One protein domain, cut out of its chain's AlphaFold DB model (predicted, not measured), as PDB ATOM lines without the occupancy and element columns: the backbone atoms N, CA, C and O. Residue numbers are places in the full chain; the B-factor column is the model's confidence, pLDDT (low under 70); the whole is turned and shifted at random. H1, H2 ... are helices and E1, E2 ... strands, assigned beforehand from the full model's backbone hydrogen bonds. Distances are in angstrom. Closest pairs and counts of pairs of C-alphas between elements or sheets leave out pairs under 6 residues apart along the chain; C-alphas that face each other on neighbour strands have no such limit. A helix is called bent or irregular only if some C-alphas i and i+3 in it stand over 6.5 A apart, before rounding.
ATOM      1  N   PRO A  20      21.350  -8.562  38.207       97.38
ATOM      2  CA  PRO A  20      20.280  -8.847  37.251       97.38
ATOM      3  C   PRO A  20      19.063  -7.919  37.392       97.38
ATOM      4  O   PRO A  20      18.343  -7.701  36.415       97.38
ATOM      5  N   LEU A  21      18.839  -7.346  38.582       97.81
ATOM      6  CA  LEU A  21      17.744  -6.411  38.842       97.81
ATOM      7  C   LEU A  21      17.927  -5.063  38.127       97.81
ATOM      8  O   LEU A  21      16.948  -4.344  37.942       97.81
ATOM      9  N   ASP A  22      19.133  -4.741  37.658       96.69
ATOM     10  CA  ASP A  22      19.424  -3.493  36.937       96.69
ATOM     11  C   ASP A  22      18.701  -3.401  35.596       96.69
ATOM     12  O   ASP A  22      18.419  -2.312  35.095       96.69
ATOM     13  N   LYS A  23      18.325  -4.555  35.040       94.38
ATOM     14  CA  LYS A  23      17.552  -4.664  33.799       94.38
ATOM     15  C   LYS A  23      16.082  -4.263  33.984       94.38
ATOM     16  O   LYS A  23      15.352  -4.151  32.996       94.38
ATOM     17  N   LEU A  24      15.619  -4.064  35.223       97.19
ATOM     18  CA  LEU A  24      14.233  -3.704  35.516       97.19
ATOM     19  C   LEU A  24      13.921  -2.263  35.099       97.19
ATOM     20  O   LEU A  24      14.464  -1.282  35.621       97.19
ATOM     21  N   LYS A  25      12.960  -2.142  34.185       95.62
ATOM     22  CA  LYS A  25      12.405  -0.862  33.736       95.62
ATOM     23  C   LYS A  25      11.392  -0.318  34.759       95.62
ATOM     24  O   LYS A  25      11.061  -0.981  35.734       95.62
ATOM     25  N   GLY A  26      10.937   0.921  34.559       95.94
ATOM     26  CA  GLY A  26       9.962   1.581  35.439       95.94
ATOM     27  C   GLY A  26      10.573   2.237  36.682       95.94
ATOM     28  O   GLY A  26      11.682   1.900  37.102       95.94
ATOM     29  N   LYS A  27       9.861   3.213  37.256       97.31
ATOM     30  CA  LYS A  27      10.262   3.931  38.478       97.31
ATOM     31  C   LYS A  27       9.611   3.322  39.718       97.31
ATOM     32  O   LYS A  27      10.230   3.309  40.777       97.31
ATOM     33  N   LYS A  28       8.386   2.805  39.598       98.69
ATOM     34  CA  LYS A  28       7.609   2.194  40.683       98.69
ATOM     35  C   LYS A  28       7.591   0.668  40.525       98.69
ATOM     36  O   LYS A  28       6.990   0.153  39.585       98.69
ATOM     37  N   ILE A  29       8.222  -0.057  41.449       98.75
ATOM     38  CA  ILE A  29       8.308  -1.527  41.441       98.75
ATOM     39  C   ILE A  29       7.387  -2.087  42.525       98.75
ATOM     40  O   ILE A  29       7.526  -1.725  43.690       98.75
ATOM     41  N   SER A  30       6.471  -2.990  42.175       98.75
ATOM     42  CA  SER A  30       5.766  -3.805  43.169       98.75
ATOM     43  C   SER A  30       6.554  -5.082  43.429       98.75
ATOM     44  O   SER A  30       6.725  -5.886  42.515       98.75
ATOM     45  N   LEU A  31       6.996  -5.271  44.671       98.88
ATOM     46  CA  LEU A  31       7.836  -6.390  45.085       98.88
ATOM     47  C   LEU A  31       7.032  -7.412  45.892       98.88
ATOM     48  O   LEU A  31       6.417  -7.072  46.905       98.88
ATOM     49  N   ALA A  32       7.087  -8.666  45.456       98.81
ATOM     50  CA  ALA A  32       6.502  -9.813  46.131       98.81
ATOM     51  C   ALA A  32       7.485 -10.994  46.176       98.81
ATOM     52  O   ALA A  32       8.496 -10.995  45.478       98.81
ATOM     53  N   ALA A  33       7.184 -12.011  46.977       98.62
ATOM     54  CA  ALA A  33       7.996 -13.210  47.153       98.62
ATOM     55  C   ALA A  33       7.127 -14.431  47.502       98.62
ATOM     56  O   ALA A  33       6.049 -14.286  48.087       98.62
ATOM     57  N   THR A  34       7.601 -15.639  47.191       98.19
ATOM     58  CA  THR A  34       7.075 -16.852  47.845       98.19
ATOM     59  C   THR A  34       7.590 -16.937  49.282       98.19
ATOM     60  O   THR A  34       8.557 -16.262  49.641       98.19
ATOM     61  N   ILE A  35       6.964 -17.776  50.118       97.38
ATOM     62  CA  ILE A  35       7.322 -17.917  51.540       97.38
ATOM     63  C   ILE A  35       8.829 -18.144  51.759       97.38
ATOM     64  O   ILE A  35       9.418 -17.544  52.654       97.38
ATOM     65  N   GLN A  36       9.482 -18.932  50.895       97.38
ATOM     66  CA  GLN A  36      10.906 -19.256  51.015       97.38
ATOM     67  C   GLN A  36      11.823 -18.044  50.792       97.38
ATOM     68  O   GLN A  36      12.955 -18.049  51.261       97.38
ATOM     69  N   TYR A  37      11.344 -17.020  50.083       97.94
ATOM     70  CA  TYR A  37      12.116 -15.855  49.649       97.94
ATOM     71  C   TYR A  37      11.844 -14.590  50.473       97.94
ATOM     72  O   TYR A  37      12.426 -13.543  50.185       97.94
ATOM     73  N   LEU A  38      10.978 -14.647  51.490       97.88
ATOM     74  CA  LEU A  38      10.580 -13.454  52.249       97.88
ATOM     75  C   LEU A  38      11.761 -12.730  52.910       97.88
ATOM     76  O   LEU A  38      11.788 -11.500  52.906       97.88
ATOM     77  N   ASP A  39      12.767 -13.463  53.387       97.19
ATOM     78  CA  ASP A  39      13.959 -12.876  54.016       97.19
ATOM     79  C   ASP A  39      14.830 -12.079  53.029       97.19
ATOM     80  O   ASP A  39      15.618 -11.226  53.435       97.19
ATOM     81  N   LEU A  40      14.656 -12.297  51.721       97.69
ATOM     82  CA  LEU A  40      15.369 -11.568  50.675       97.69
ATOM     83  C   LEU A  40      14.713 -10.216  50.335       97.69
ATOM     84  O   LEU A  40      15.359  -9.331  49.767       97.69
ATOM     85  N   VAL A  41      13.441 -10.024  50.701       98.50
ATOM     86  CA  VAL A  41      12.655  -8.826  50.361       98.50
ATOM     87  C   VAL A  41      13.306  -7.524  50.863       98.50
ATOM     88  O   VAL A  41      13.416  -6.594  50.058       98.50
ATOM     89  N   PRO A  42      13.781  -7.407  52.125       98.00
ATOM     90  CA  PRO A  42      14.414  -6.175  52.606       98.00
ATOM     91  C   PRO A  42      15.696  -5.819  51.845       98.00
ATOM     92  O   PRO A  42      15.926  -4.648  51.534       98.00
ATOM     93  N   LEU A  43      16.509  -6.826  51.507       97.81
ATOM     94  CA  LEU A  43      17.758  -6.637  50.770       97.81
ATOM     95  C   LEU A  43      17.486  -6.124  49.349       97.81
ATOM     96  O   LEU A  43      18.065  -5.119  48.934       97.81
ATOM     97  N   VAL A  44      16.563  -6.772  48.631       98.50
ATOM     98  CA  VAL A  44      16.168  -6.377  47.268       98.50
ATOM     99  C   VAL A  44      15.544  -4.985  47.255       98.50
ATOM    100  O   VAL A  44      15.883  -4.170  46.398       98.50
ATOM    101  N   LYS A  45      14.677  -4.677  48.229       98.69
ATOM    102  CA  LYS A  45      14.098  -3.339  48.381       98.69
ATOM    103  C   LYS A  45      15.192  -2.275  48.492       98.69
ATOM    104  O   LYS A  45      15.209  -1.346  47.687       98.69
ATOM    105  N   LYS A  46      16.124  -2.439  49.439       98.56
ATOM    106  CA  LYS A  46      17.218  -1.484  49.675       98.56
ATOM    107  C   LYS A  46      18.084  -1.294  48.428       98.56
ATOM    108  O   LYS A  46      18.500  -0.177  48.135       98.56
ATOM    109  N   TYR A  47      18.361  -2.372  47.696       98.44
ATOM    110  CA  TYR A  47      19.137  -2.317  46.458       98.44
ATOM    111  C   TYR A  47      18.438  -1.500  45.363       98.44
ATOM    112  O   TYR A  47      19.050  -0.613  44.771       98.44
ATOM    113  N   LEU A  48      17.148  -1.750  45.129       98.56
ATOM    114  CA  LEU A  48      16.363  -1.025  44.129       98.56
ATOM    115  C   LEU A  48      16.177   0.455  44.501       98.56
ATOM    116  O   LEU A  48      16.277   1.320  43.633       98.56
ATOM    117  N   GLU A  49      15.960   0.765  45.782       98.44
ATOM    118  CA  GLU A  49      15.824   2.149  46.265       98.44
ATOM    119  C   GLU A  49      17.120   2.954  46.097       98.44
ATOM    120  O   GLU A  49      17.064   4.108  45.677       98.44
ATOM    121  N   LYS A  50      18.295   2.335  46.298       98.25
ATOM    122  CA  LYS A  50      19.599   2.951  45.971       98.25
ATOM    123  C   LYS A  50      19.758   3.291  44.486       98.25
ATOM    124  O   LYS A  50      20.565   4.145  44.143       98.25
ATOM    125  N   LYS A  51      18.995   2.634  43.610       97.31
ATOM    126  CA  LYS A  51      18.937   2.902  42.165       97.31
ATOM    127  C   LYS A  51      17.753   3.795  41.789       97.31
ATOM    128  O   LYS A  51      17.238   3.716  40.672       97.31
ATOM    129  N   SER A  52      17.297   4.619  42.733       97.31
ATOM    130  CA  SER A  52      16.231   5.609  42.553       97.31
ATOM    131  C   SER A  52      14.884   5.008  42.124       97.31
ATOM    132  O   SER A  52      14.084   5.662  41.450       97.31
ATOM    133  N   LYS A  53      14.610   3.753  42.506       98.25
ATOM    134  CA  LYS A  53      13.309   3.095  42.304       98.25
ATOM    135  C   LYS A  53      12.447   3.245  43.558       98.25
ATOM    136  O   LYS A  53      12.918   3.047  44.671       98.25
ATOM    137  N   LYS A  54      11.150   3.499  43.391       98.56
ATOM    138  CA  LYS A  54      10.153   3.432  44.469       98.56
ATOM    139  C   LYS A  54       9.633   2.003  44.597       98.56
ATOM    140  O   LYS A  54       8.928   1.529  43.705       98.56
ATOM    141  N   VAL A  55       9.932   1.328  45.706       98.75
ATOM    142  CA  VAL A  55       9.511  -0.064  45.941       98.75
ATOM    143  C   VAL A  55       8.246  -0.115  46.798       98.75
ATOM    144  O   VAL A  55       8.191   0.436  47.896       98.75
ATOM    145  N   ILE A  56       7.219  -0.808  46.308       98.69
ATOM    146  CA  ILE A  56       5.963  -1.056  47.017       98.69
ATOM    147  C   ILE A  56       5.955  -2.487  47.528       98.69
ATOM    148  O   ILE A  56       6.174  -3.425  46.763       98.69
ATOM    149  N   ILE A  57       5.614  -2.643  48.802       98.69
ATOM    150  CA  ILE A  57       5.353  -3.934  49.431       98.69
ATOM    151  C   ILE A  57       3.958  -3.865  50.052       98.69
ATOM    152  O   ILE A  57       3.714  -3.024  50.918       98.69
ATOM    153  N   LYS A  58       3.046  -4.740  49.618       98.44
ATOM    154  CA  LYS A  58       1.688  -4.853  50.174       98.44
ATOM    155  C   LYS A  58       1.549  -6.075  51.088       98.44
ATOM    156  O   LYS A  58       2.350  -7.007  50.977       98.44
ATOM    157  N   PRO A  59       0.552  -6.098  51.992       98.19
ATOM    158  CA  PRO A  59       0.104  -7.332  52.631       98.19
ATOM    159  C   PRO A  59      -0.240  -8.398  51.582       98.19
ATOM    160  O   PRO A  59      -0.838  -8.090  50.554       98.19
ATOM    161  N   GLY A  60       0.185  -9.630  51.834       96.31
ATOM    162  CA  GLY A  60      -0.034 -10.779  50.964       96.31
ATOM    163  C   GLY A  60      -0.905 -11.843  51.623       96.31
ATOM    164  O   GLY A  60      -1.803 -11.524  52.395       96.31
ATOM    165  N   ALA A  61      -0.626 -13.112  51.322       94.75
ATOM    166  CA  ALA A  61      -1.380 -14.250  51.843       94.75
ATOM    167  C   ALA A  61      -1.280 -14.385  53.373       94.75
ATOM    168  O   ALA A  61      -2.299 -14.366  54.052       94.75
ATOM    169  N   ALA A  62      -0.060 -14.500  53.905       95.50
ATOM    170  CA  ALA A  62       0.189 -14.571  55.354       95.50
ATOM    171  C   ALA A  62       1.106 -13.448  55.867       95.50
ATOM    172  O   ALA A  62       1.024 -13.056  57.025       95.50
ATOM    173  N   TYR A  63       1.951 -12.890  54.994       97.31
ATOM    174  CA  TYR A  63       2.925 -11.851  55.332       97.31
ATOM    175  C   TYR A  63       2.913 -10.752  54.274       97.31
ATOM    176  O   TYR A  63       2.388 -10.925  53.171       97.31
ATOM    177  N   LYS A  64       3.541  -9.614  54.580       98.25
ATOM    178  CA  LYS A  64       3.876  -8.609  53.563       98.25
ATOM    179  C   LYS A  64       4.718  -9.252  52.454       98.25
ATOM    180  O   LYS A  64       5.534 -10.118  52.741       98.25
ATOM    181  N   ALA A  65       4.496  -8.840  51.206       98.50
ATOM    182  CA  ALA A  65       5.087  -9.406  49.988       98.50
ATOM    183  C   ALA A  65       4.718 -10.872  49.668       98.50
ATOM    184  O   ALA A  65       5.008 -11.315  48.563       98.50
ATOM    185  N   HIS A  66       4.064 -11.630  50.555       98.38
ATOM    186  CA  HIS A  66       3.844 -13.065  50.346       98.38
ATOM    187  C   HIS A  66       2.758 -13.353  49.293       98.38
ATOM    188  O   HIS A  66       1.580 -13.084  49.527       98.38
ATOM    189  N   VAL A  67       3.127 -13.957  48.163       97.75
ATOM    190  CA  VAL A  67       2.179 -14.430  47.135       97.75
ATOM    191  C   VAL A  67       1.972 -15.937  47.175       97.75
ATOM    192  O   VAL A  67       2.856 -16.693  47.569       97.75
ATOM    193  N   LEU A  68       0.818 -16.365  46.665       96.56
ATOM    194  CA  LEU A  68       0.525 -17.757  46.324       96.56
ATOM    195  C   LEU A  68       0.172 -17.850  44.837       96.56
ATOM    196  O   LEU A  68      -0.105 -16.843  44.185       96.56
ATOM    197  N   GLY A  69       0.126 -19.065  44.286       93.81
ATOM    198  CA  GLY A  69      -0.382 -19.270  42.926       93.81
ATOM    199  C   GLY A  69      -1.835 -18.799  42.776       93.81
ATOM    200  O   GLY A  69      -2.211 -18.258  41.746       93.81
ATOM    201  N   CYS A  70      -2.647 -18.930  43.826       92.75
ATOM    202  CA  CYS A  70      -4.052 -18.519  43.844       92.75
ATOM    203  C   CYS A  70      -4.307 -17.110  44.412       92.75
ATOM    204  O   CYS A  70      -5.459 -16.695  44.452       92.75
ATOM    205  N   ASN A  71      -3.279 -16.383  44.873       94.44
ATOM    206  CA  ASN A  71      -3.455 -15.091  45.542       94.44
ATOM    207  C   ASN A  71      -2.377 -14.083  45.121       94.44
ATOM    208  O   ASN A  71      -1.198 -14.261  45.439       94.44
ATOM    209  N   SER A  72      -2.826 -13.007  44.464       96.38
ATOM    210  CA  SER A  72      -1.996 -11.921  43.932       96.38
ATOM    211  C   SER A  72      -2.040 -10.608  44.723       96.38
ATOM    212  O   SER A  72      -1.456  -9.613  44.291       96.38
ATOM    213  N   ASN A  73      -2.653 -10.584  45.913       96.44
ATOM    214  CA  ASN A  73      -2.893  -9.357  46.691       96.44
ATOM    215  C   ASN A  73      -1.616  -8.606  47.115       96.44
ATOM    216  O   ASN A  73      -1.644  -7.385  47.287       96.44
ATOM    217  N   ALA A  74      -0.488  -9.310  47.237       97.88
ATOM    218  CA  ALA A  74       0.808  -8.697  47.532       97.88
ATOM    219  C   ALA A  74       1.337  -7.800  46.394       97.88
ATOM    220  O   ALA A  74       2.280  -7.036  46.611       97.88
ATOM    221  N   PHE A  75       0.725  -7.836  45.205       98.50
ATOM    222  CA  PHE A  75       1.074  -6.957  44.096       98.50
ATOM    223  C   PHE A  75       0.227  -5.678  44.034       98.50
ATOM    224  O   PHE A  75      -0.987  -5.649  44.237       98.50
ATOM    225  N   ASP A  76       0.873  -4.576  43.659       97.88
ATOM    226  CA  ASP A  76       0.220  -3.364  43.184       97.88
ATOM    227  C   ASP A  76       0.159  -3.349  41.657       97.88
ATOM    228  O   ASP A  76       1.125  -2.976  40.993       97.88
ATOM    229  N   LYS A  77      -1.003  -3.687  41.085       96.56
ATOM    230  CA  LYS A  77      -1.228  -3.655  39.627       96.56
ATOM    231  C   LYS A  77      -0.921  -2.283  38.997       96.56
ATOM    232  O   LYS A  77      -0.578  -2.217  37.814       96.56
ATOM    233  N   LYS A  78      -0.998  -1.199  39.782       97.25
ATOM    234  CA  LYS A  78      -0.682   0.176  39.358       97.25
ATOM    235  C   LYS A  78       0.823   0.487  39.298       97.25
ATOM    236  O   LYS A  78       1.182   1.543  38.797       97.25
ATOM    237  N   ALA A  79       1.703  -0.371  39.820       98.19
ATOM    238  CA  ALA A  79       3.153  -0.176  39.722       98.19
ATOM    239  C   ALA A  79       3.650  -0.413  38.297       98.19
ATOM    240  O   ALA A  79       3.137  -1.307  37.636       98.19
ATOM    241  N   ASP A  80       4.654   0.325  37.831       98.25
ATOM    242  CA  ASP A  80       5.194   0.206  36.469       98.25
ATOM    243  C   ASP A  80       5.677  -1.216  36.173       98.25
ATOM    244  O   ASP A  80       5.511  -1.729  35.070       98.25
ATOM    245  N   THR A  81       6.271  -1.866  37.173       98.50
ATOM    246  CA  THR A  81       6.869  -3.195  37.047       98.50
ATOM    247  C   THR A  81       6.525  -4.063  38.249       98.50
ATOM    248  O   THR A  81       6.547  -3.606  39.392       98.50
ATOM    249  N   LEU A  82       6.197  -5.326  37.978       98.75
ATOM    250  CA  LEU A  82       5.955  -6.347  38.992       98.75
ATOM    251  C   LEU A  82       7.190  -7.243  39.089       98.75
ATOM    252  O   LEU A  82       7.651  -7.750  38.067       98.75
ATOM    253  N   LEU A  83       7.708  -7.437  40.301       98.81
ATOM    254  CA  LEU A  83       8.857  -8.291  40.586       98.81
ATOM    255  C   LEU A  83       8.481  -9.339  41.636       98.81
ATOM    256  O   LEU A  83       8.049  -8.995  42.737       98.81
ATOM    257  N   LEU A  84       8.687 -10.607  41.297       98.81
ATOM    258  CA  LEU A  84       8.531 -11.756  42.173       98.81
ATOM    259  C   LEU A  84       9.894 -12.360  42.514       98.81
ATOM    260  O   LEU A  84      10.660 -12.703  41.617       98.81
ATOM    261  N   LEU A  85      10.163 -12.554  43.802       98.69
ATOM    262  CA  LEU A  85      11.277 -13.367  44.286       98.69
ATOM    263  C   LEU A  85      10.795 -14.813  44.450       98.69
ATOM    264  O   LEU A  85      10.002 -15.103  45.348       98.69
ATOM    265  N   ALA A  86      11.206 -15.693  43.543       97.75
ATOM    266  CA  ALA A  86      10.778 -17.088  43.532       97.75
ATOM    267  C   ALA A  86      11.673 -17.942  42.632       97.75
ATOM    268  O   ALA A  86      12.284 -17.439  41.687       97.75
ATOM    269  N   ASP A  87      11.648 -19.250  42.876       94.75
ATOM    270  CA  ASP A  87      12.051 -20.254  41.898       94.75
ATOM    271  C   ASP A  87      10.853 -20.652  41.015       94.75
ATOM    272  O   ASP A  87       9.705 -20.729  41.471       94.75
ATOM    273  N   GLY A  88      11.132 -20.955  39.745       91.62
ATOM    274  CA  GLY A  88      10.144 -21.443  38.785       91.62
ATOM    275  C   GLY A  88       9.107 -20.405  38.329       91.62
ATOM    276  O   GLY A  88       8.998 -19.291  38.839       91.62
ATOM    277  N   LYS A  89       8.308 -20.787  37.325       93.69
ATOM    278  CA  LYS A  89       7.344 -19.884  36.666       93.69
ATOM    279  C   LYS A  89       5.909 -19.993  37.172       93.69
ATOM    280  O   LYS A  89       5.101 -19.127  36.855       93.69
ATOM    281  N   PHE A  90       5.565 -21.016  37.959       93.38
ATOM    282  CA  PHE A  90       4.171 -21.298  38.328       93.38
ATOM    283  C   PHE A  90       3.483 -20.114  39.028       93.38
ATOM    284  O   PHE A  90       2.430 -19.650  38.587       93.38
ATOM    285  N   HIS A  91       4.091 -19.582  40.093       95.69
ATOM    286  CA  HIS A  91       3.551 -18.427  40.813       95.69
ATOM    287  C   HIS A  91       3.457 -17.202  39.902       95.69
ATOM    288  O   HIS A  91       2.434 -16.521  39.885       95.69
ATOM    289  N   ALA A  92       4.497 -16.966  39.103       96.31
ATOM    290  CA  ALA A  92       4.573 -15.831  38.203       96.31
ATOM    291  C   ALA A  92       3.486 -15.853  37.125       96.31
ATOM    292  O   ALA A  92       2.799 -14.853  36.954       96.31
ATOM    293  N   ILE A  93       3.284 -16.988  36.446       95.94
ATOM    294  CA  ILE A  93       2.264 -17.146  35.401       95.94
ATOM    295  C   ILE A  93       0.870 -16.894  35.980       95.94
ATOM    296  O   ILE A  93       0.121 -16.083  35.437       95.94
ATOM    297  N   ASN A  94       0.527 -17.531  37.104       94.94
ATOM    298  CA  ASN A  94      -0.799 -17.365  37.701       94.94
ATOM    299  C   ASN A  94      -1.056 -15.923  38.168       94.94
ATOM    300  O   ASN A  94      -2.141 -15.385  37.944       94.94
ATOM    301  N   ASN A  95      -0.061 -15.276  38.781       97.00
ATOM    302  CA  ASN A  95      -0.180 -13.885  39.218       97.00
ATOM    303  C   ASN A  95      -0.257 -12.921  38.024       97.00
ATOM    304  O   ASN A  95      -1.084 -12.014  38.022       97.00
ATOM    305  N   ALA A  96       0.544 -13.144  36.980       97.19
ATOM    306  CA  ALA A  96       0.508 -12.357  35.752       97.19
ATOM    307  C   ALA A  96      -0.860 -12.436  35.053       97.19
ATOM    308  O   ALA A  96      -1.346 -11.425  34.546       97.19
ATOM    309  N   LEU A  97      -1.507 -13.610  35.065       95.31
ATOM    310  CA  LEU A  97      -2.856 -13.804  34.521       95.31
ATOM    311  C   LEU A  97      -3.920 -13.062  35.334       95.31
ATOM    312  O   LEU A  97      -4.699 -12.313  34.748       95.31
ATOM    313  N   GLN A  98      -3.920 -13.213  36.664       94.44
ATOM    314  CA  GLN A  98      -4.860 -12.515  37.557       94.44
ATOM    315  C   GLN A  98      -4.732 -10.990  37.451       94.44
ATOM    316  O   GLN A  98      -5.722 -10.260  37.434       94.44
ATOM    317  N   LEU A  99      -3.497 -10.497  37.350       96.56
ATOM    318  CA  LEU A  99      -3.213  -9.069  37.240       96.56
ATOM    319  C   LEU A  99      -3.324  -8.561  35.799       96.56
ATOM    320  O   LEU A  99      -3.342  -7.349  35.594       96.56
ATOM    321  N   ASP A 100      -3.428  -9.448  34.810       96.25
ATOM    322  CA  ASP A 100      -3.302  -9.155  33.379       96.25
ATOM    323  C   ASP A 100      -2.098  -8.256  33.043       96.25
ATOM    324  O   ASP A 100      -2.192  -7.289  32.277       96.25
ATOM    325  N   LYS A 101      -0.956  -8.547  33.669       97.69
ATOM    326  CA  LYS A 101       0.240  -7.705  33.613       97.69
ATOM    327  C   LYS A 101       1.503  -8.551  33.578       97.69
ATOM    328  O   LYS A 101       1.584  -9.578  34.243       97.69
ATOM    329  N   GLU A 102       2.482  -8.096  32.801       98.00
ATOM    330  CA  GLU A 102       3.800  -8.725  32.746       98.00
ATOM    331  C   GLU A 102       4.457  -8.754  34.128       98.00
ATOM    332  O   GLU A 102       4.296  -7.828  34.930       98.00
ATOM    333  N   LEU A 103       5.208  -9.820  34.396       98.44
ATOM    334  CA  LEU A 103       5.768 -10.083  35.716       98.44
ATOM    335  C   LEU A 103       7.203 -10.584  35.587       98.44
ATOM    336  O   LEU A 103       7.464 -11.536  34.853       98.44
ATOM    337  N   HIS A 104       8.125  -9.948  36.301       98.56
ATOM    338  CA  HIS A 104       9.523 -10.356  36.368       98.56
ATOM    339  C   HIS A 104       9.760 -11.304  37.538       98.56
ATOM    340  O   HIS A 104       9.192 -11.116  38.609       98.56
ATOM    341  N   ILE A 105      10.627 -12.291  37.344       98.38
ATOM    342  CA  ILE A 105      10.954 -13.315  38.337       98.38
ATOM    343  C   ILE A 105      12.449 -13.257  38.587       98.38
ATOM    344  O   ILE A 105      13.216 -13.336  37.635       98.38
ATOM    345  N   TYR A 106      12.862 -13.132  39.841       98.31
ATOM    346  CA  TYR A 106      14.266 -13.180  40.230       98.31
ATOM    347  C   TYR A 106      14.498 -14.342  41.199       98.31
ATOM    348  O   TYR A 106      13.879 -14.409  42.262       98.31
ATOM    349  N   ASN A 107      15.410 -15.242  40.830       95.75
ATOM    350  CA  ASN A 107      15.697 -16.490  41.550       95.75
ATOM    351  C   ASN A 107      17.086 -16.498  42.216       95.75
ATOM    352  O   ASN A 107      17.612 -17.564  42.516       95.75
ATOM    353  N   THR A 108      17.681 -15.319  42.423       95.00
ATOM    354  CA  THR A 108      19.065 -15.093  42.895       95.00
ATOM    355  C   THR A 108      20.194 -15.387  41.913       95.00
ATOM    356  O   THR A 108      21.348 -15.161  42.263       95.00
ATOM    357  N   LYS A 109      19.901 -15.892  40.712       92.44
ATOM    358  CA  LYS A 109      20.908 -16.147  39.666       92.44
ATOM    359  C   LYS A 109      20.643 -15.327  38.413       92.44
ATOM    360  O   LYS A 109      21.559 -14.780  37.815       92.44
ATOM    361  N   ASN A 110      19.386 -15.251  38.001       94.38
ATOM    362  CA  ASN A 110      18.973 -14.529  36.811       94.38
ATOM    363  C   ASN A 110      17.629 -13.830  37.037       94.38
ATOM    364  O   ASN A 110      17.008 -13.934  38.101       94.38
ATOM    365  N   ILE A 111      17.213 -13.081  36.016       96.56
ATOM    366  CA  ILE A 111      15.879 -12.511  35.938       96.56
ATOM    367  C   ILE A 111      15.168 -13.038  34.696       96.56
ATOM    368  O   ILE A 111      15.689 -12.960  33.583       96.56
ATOM    369  N   GLU A 112      13.967 -13.557  34.896       96.88
ATOM    370  CA  GLU A 112      13.064 -13.995  33.840       96.88
ATOM    371  C   GLU A 112      11.848 -13.070  33.775       96.88
ATOM    372  O   GLU A 112      11.604 -12.257  34.671       96.88
ATOM    373  N   LYS A 113      11.071 -13.173  32.696       97.25
ATOM    374  CA  LYS A 113       9.868 -12.366  32.494       97.25
ATOM    375  C   LYS A 113       8.748 -13.230  31.936       97.25
ATOM    376  O   LYS A 113       8.954 -13.929  30.951       97.25
ATOM    377  N   ILE A 114       7.566 -13.122  32.535       98.06
ATOM    378  CA  ILE A 114       6.309 -13.542  31.920       98.06
ATOM    379  C   ILE A 114       5.844 -12.409  31.014       98.06
ATOM    380  O   ILE A 114       5.502 -11.316  31.479       98.06
ATOM    381  N   THR A 115       5.890 -12.662  29.713       97.88
ATOM    382  CA  THR A 115       5.618 -11.669  28.670       97.88
ATOM    383  C   THR A 115       4.126 -11.508  28.397       97.88
ATOM    384  O   THR A 115       3.318 -12.409  28.643       97.88
TER     385      THR A 115
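This is residues 20 to 115 of the 217 residues of an uncharacterized protein of Candidatus Pacearchaeota archaeon (UniProt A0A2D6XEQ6). A strongly twisted sheet of five strands forms the middle of this domain, with the long, kinked helix H2 packed along one face over E1 and the shorter helix H3 packed on the other face, mainly over E4. The short helix H1 lies on the same face as H2, by E4 and E5, and a long stretch without a named element, residues 57 to 80, joins E2 to E3. The 96 printed residues include three named helices and five named strands, in the order H1 E1 H2 E2 E3 H3 E4 E5; the sheet, E2 E1 E3 E4 E5, is mixed, and the class is mixed, helices and strands. The whole is compact, with a radius of gyration of the C-alphas of 11.5 A, and its outline is rounded, spanning 32 by 26 by 26 A.

H1, residues 20 to 23, begins at C-alpha 20 (20.280, -8.847, 37.251). E1, residues 28 to 33, is 16.7 A long. H2, residues 35 to 50, measures 24.8 A from C-alpha 35 (7.322, -17.917, 51.540) to C-alpha 50; it has a kink of 40 degrees near residue 42 and is irregular, with C-alphas 36 and 39 7.7 A apart. E2 is residues 54 to 56, and E3, residues 81 to 85, is 13.2 A long. H3, residues 90 to 99, is 14.3 A long. E4 is residues 103 to 106, and E5, residues 111 to 114, ends at C-alpha 114 (6.309, -13.542, 31.920).

E2 and E1 are parallel, with N 29 and O 54 2.8 A apart. E1 and E3 are parallel, with N 85 and O 32 2.8 A apart. E3 and E4 are parallel, with N 84 and O 104 2.8 A apart. E4 and E5 are an antiparallel hairpin, with N 105 and O 112 2.8 A apart; these four N and O pairs are within hydrogen-bond range. E1, H2, E2 and E3, H3, E4 are strand-helix-strand units, two parallel neighbour strands with a helix between, each with a right-handed crossover. In three layers, helices on both faces of a sheet, H2 is on one face at a height of 7.8 A and H3 on the opposite face at 8.8 A. H2 comes closest to E3 at the C-alphas of Tyr 37 and Leu 85, 6.0 A, and H3 to E4 at those of Ala 96 and Leu 103, 5.7 A. H1 and H2 are close but not clearly touching, with C-alphas 21 and 48 7.7 A apart. Every O i to N i+4 pair is within hydrogen-bond range in H3, against 7 of 12 in H2; H1 is too short for such a pair.

The C-alphas farthest apart, those of Lys 50 and Cys 70, are 32.0 A apart. The printed part has no cut; the link from E2 to E3, 24 residues, is long and the others are tight. Mean pLDDT of the printed part is 97.1, and no printed residue is under 70.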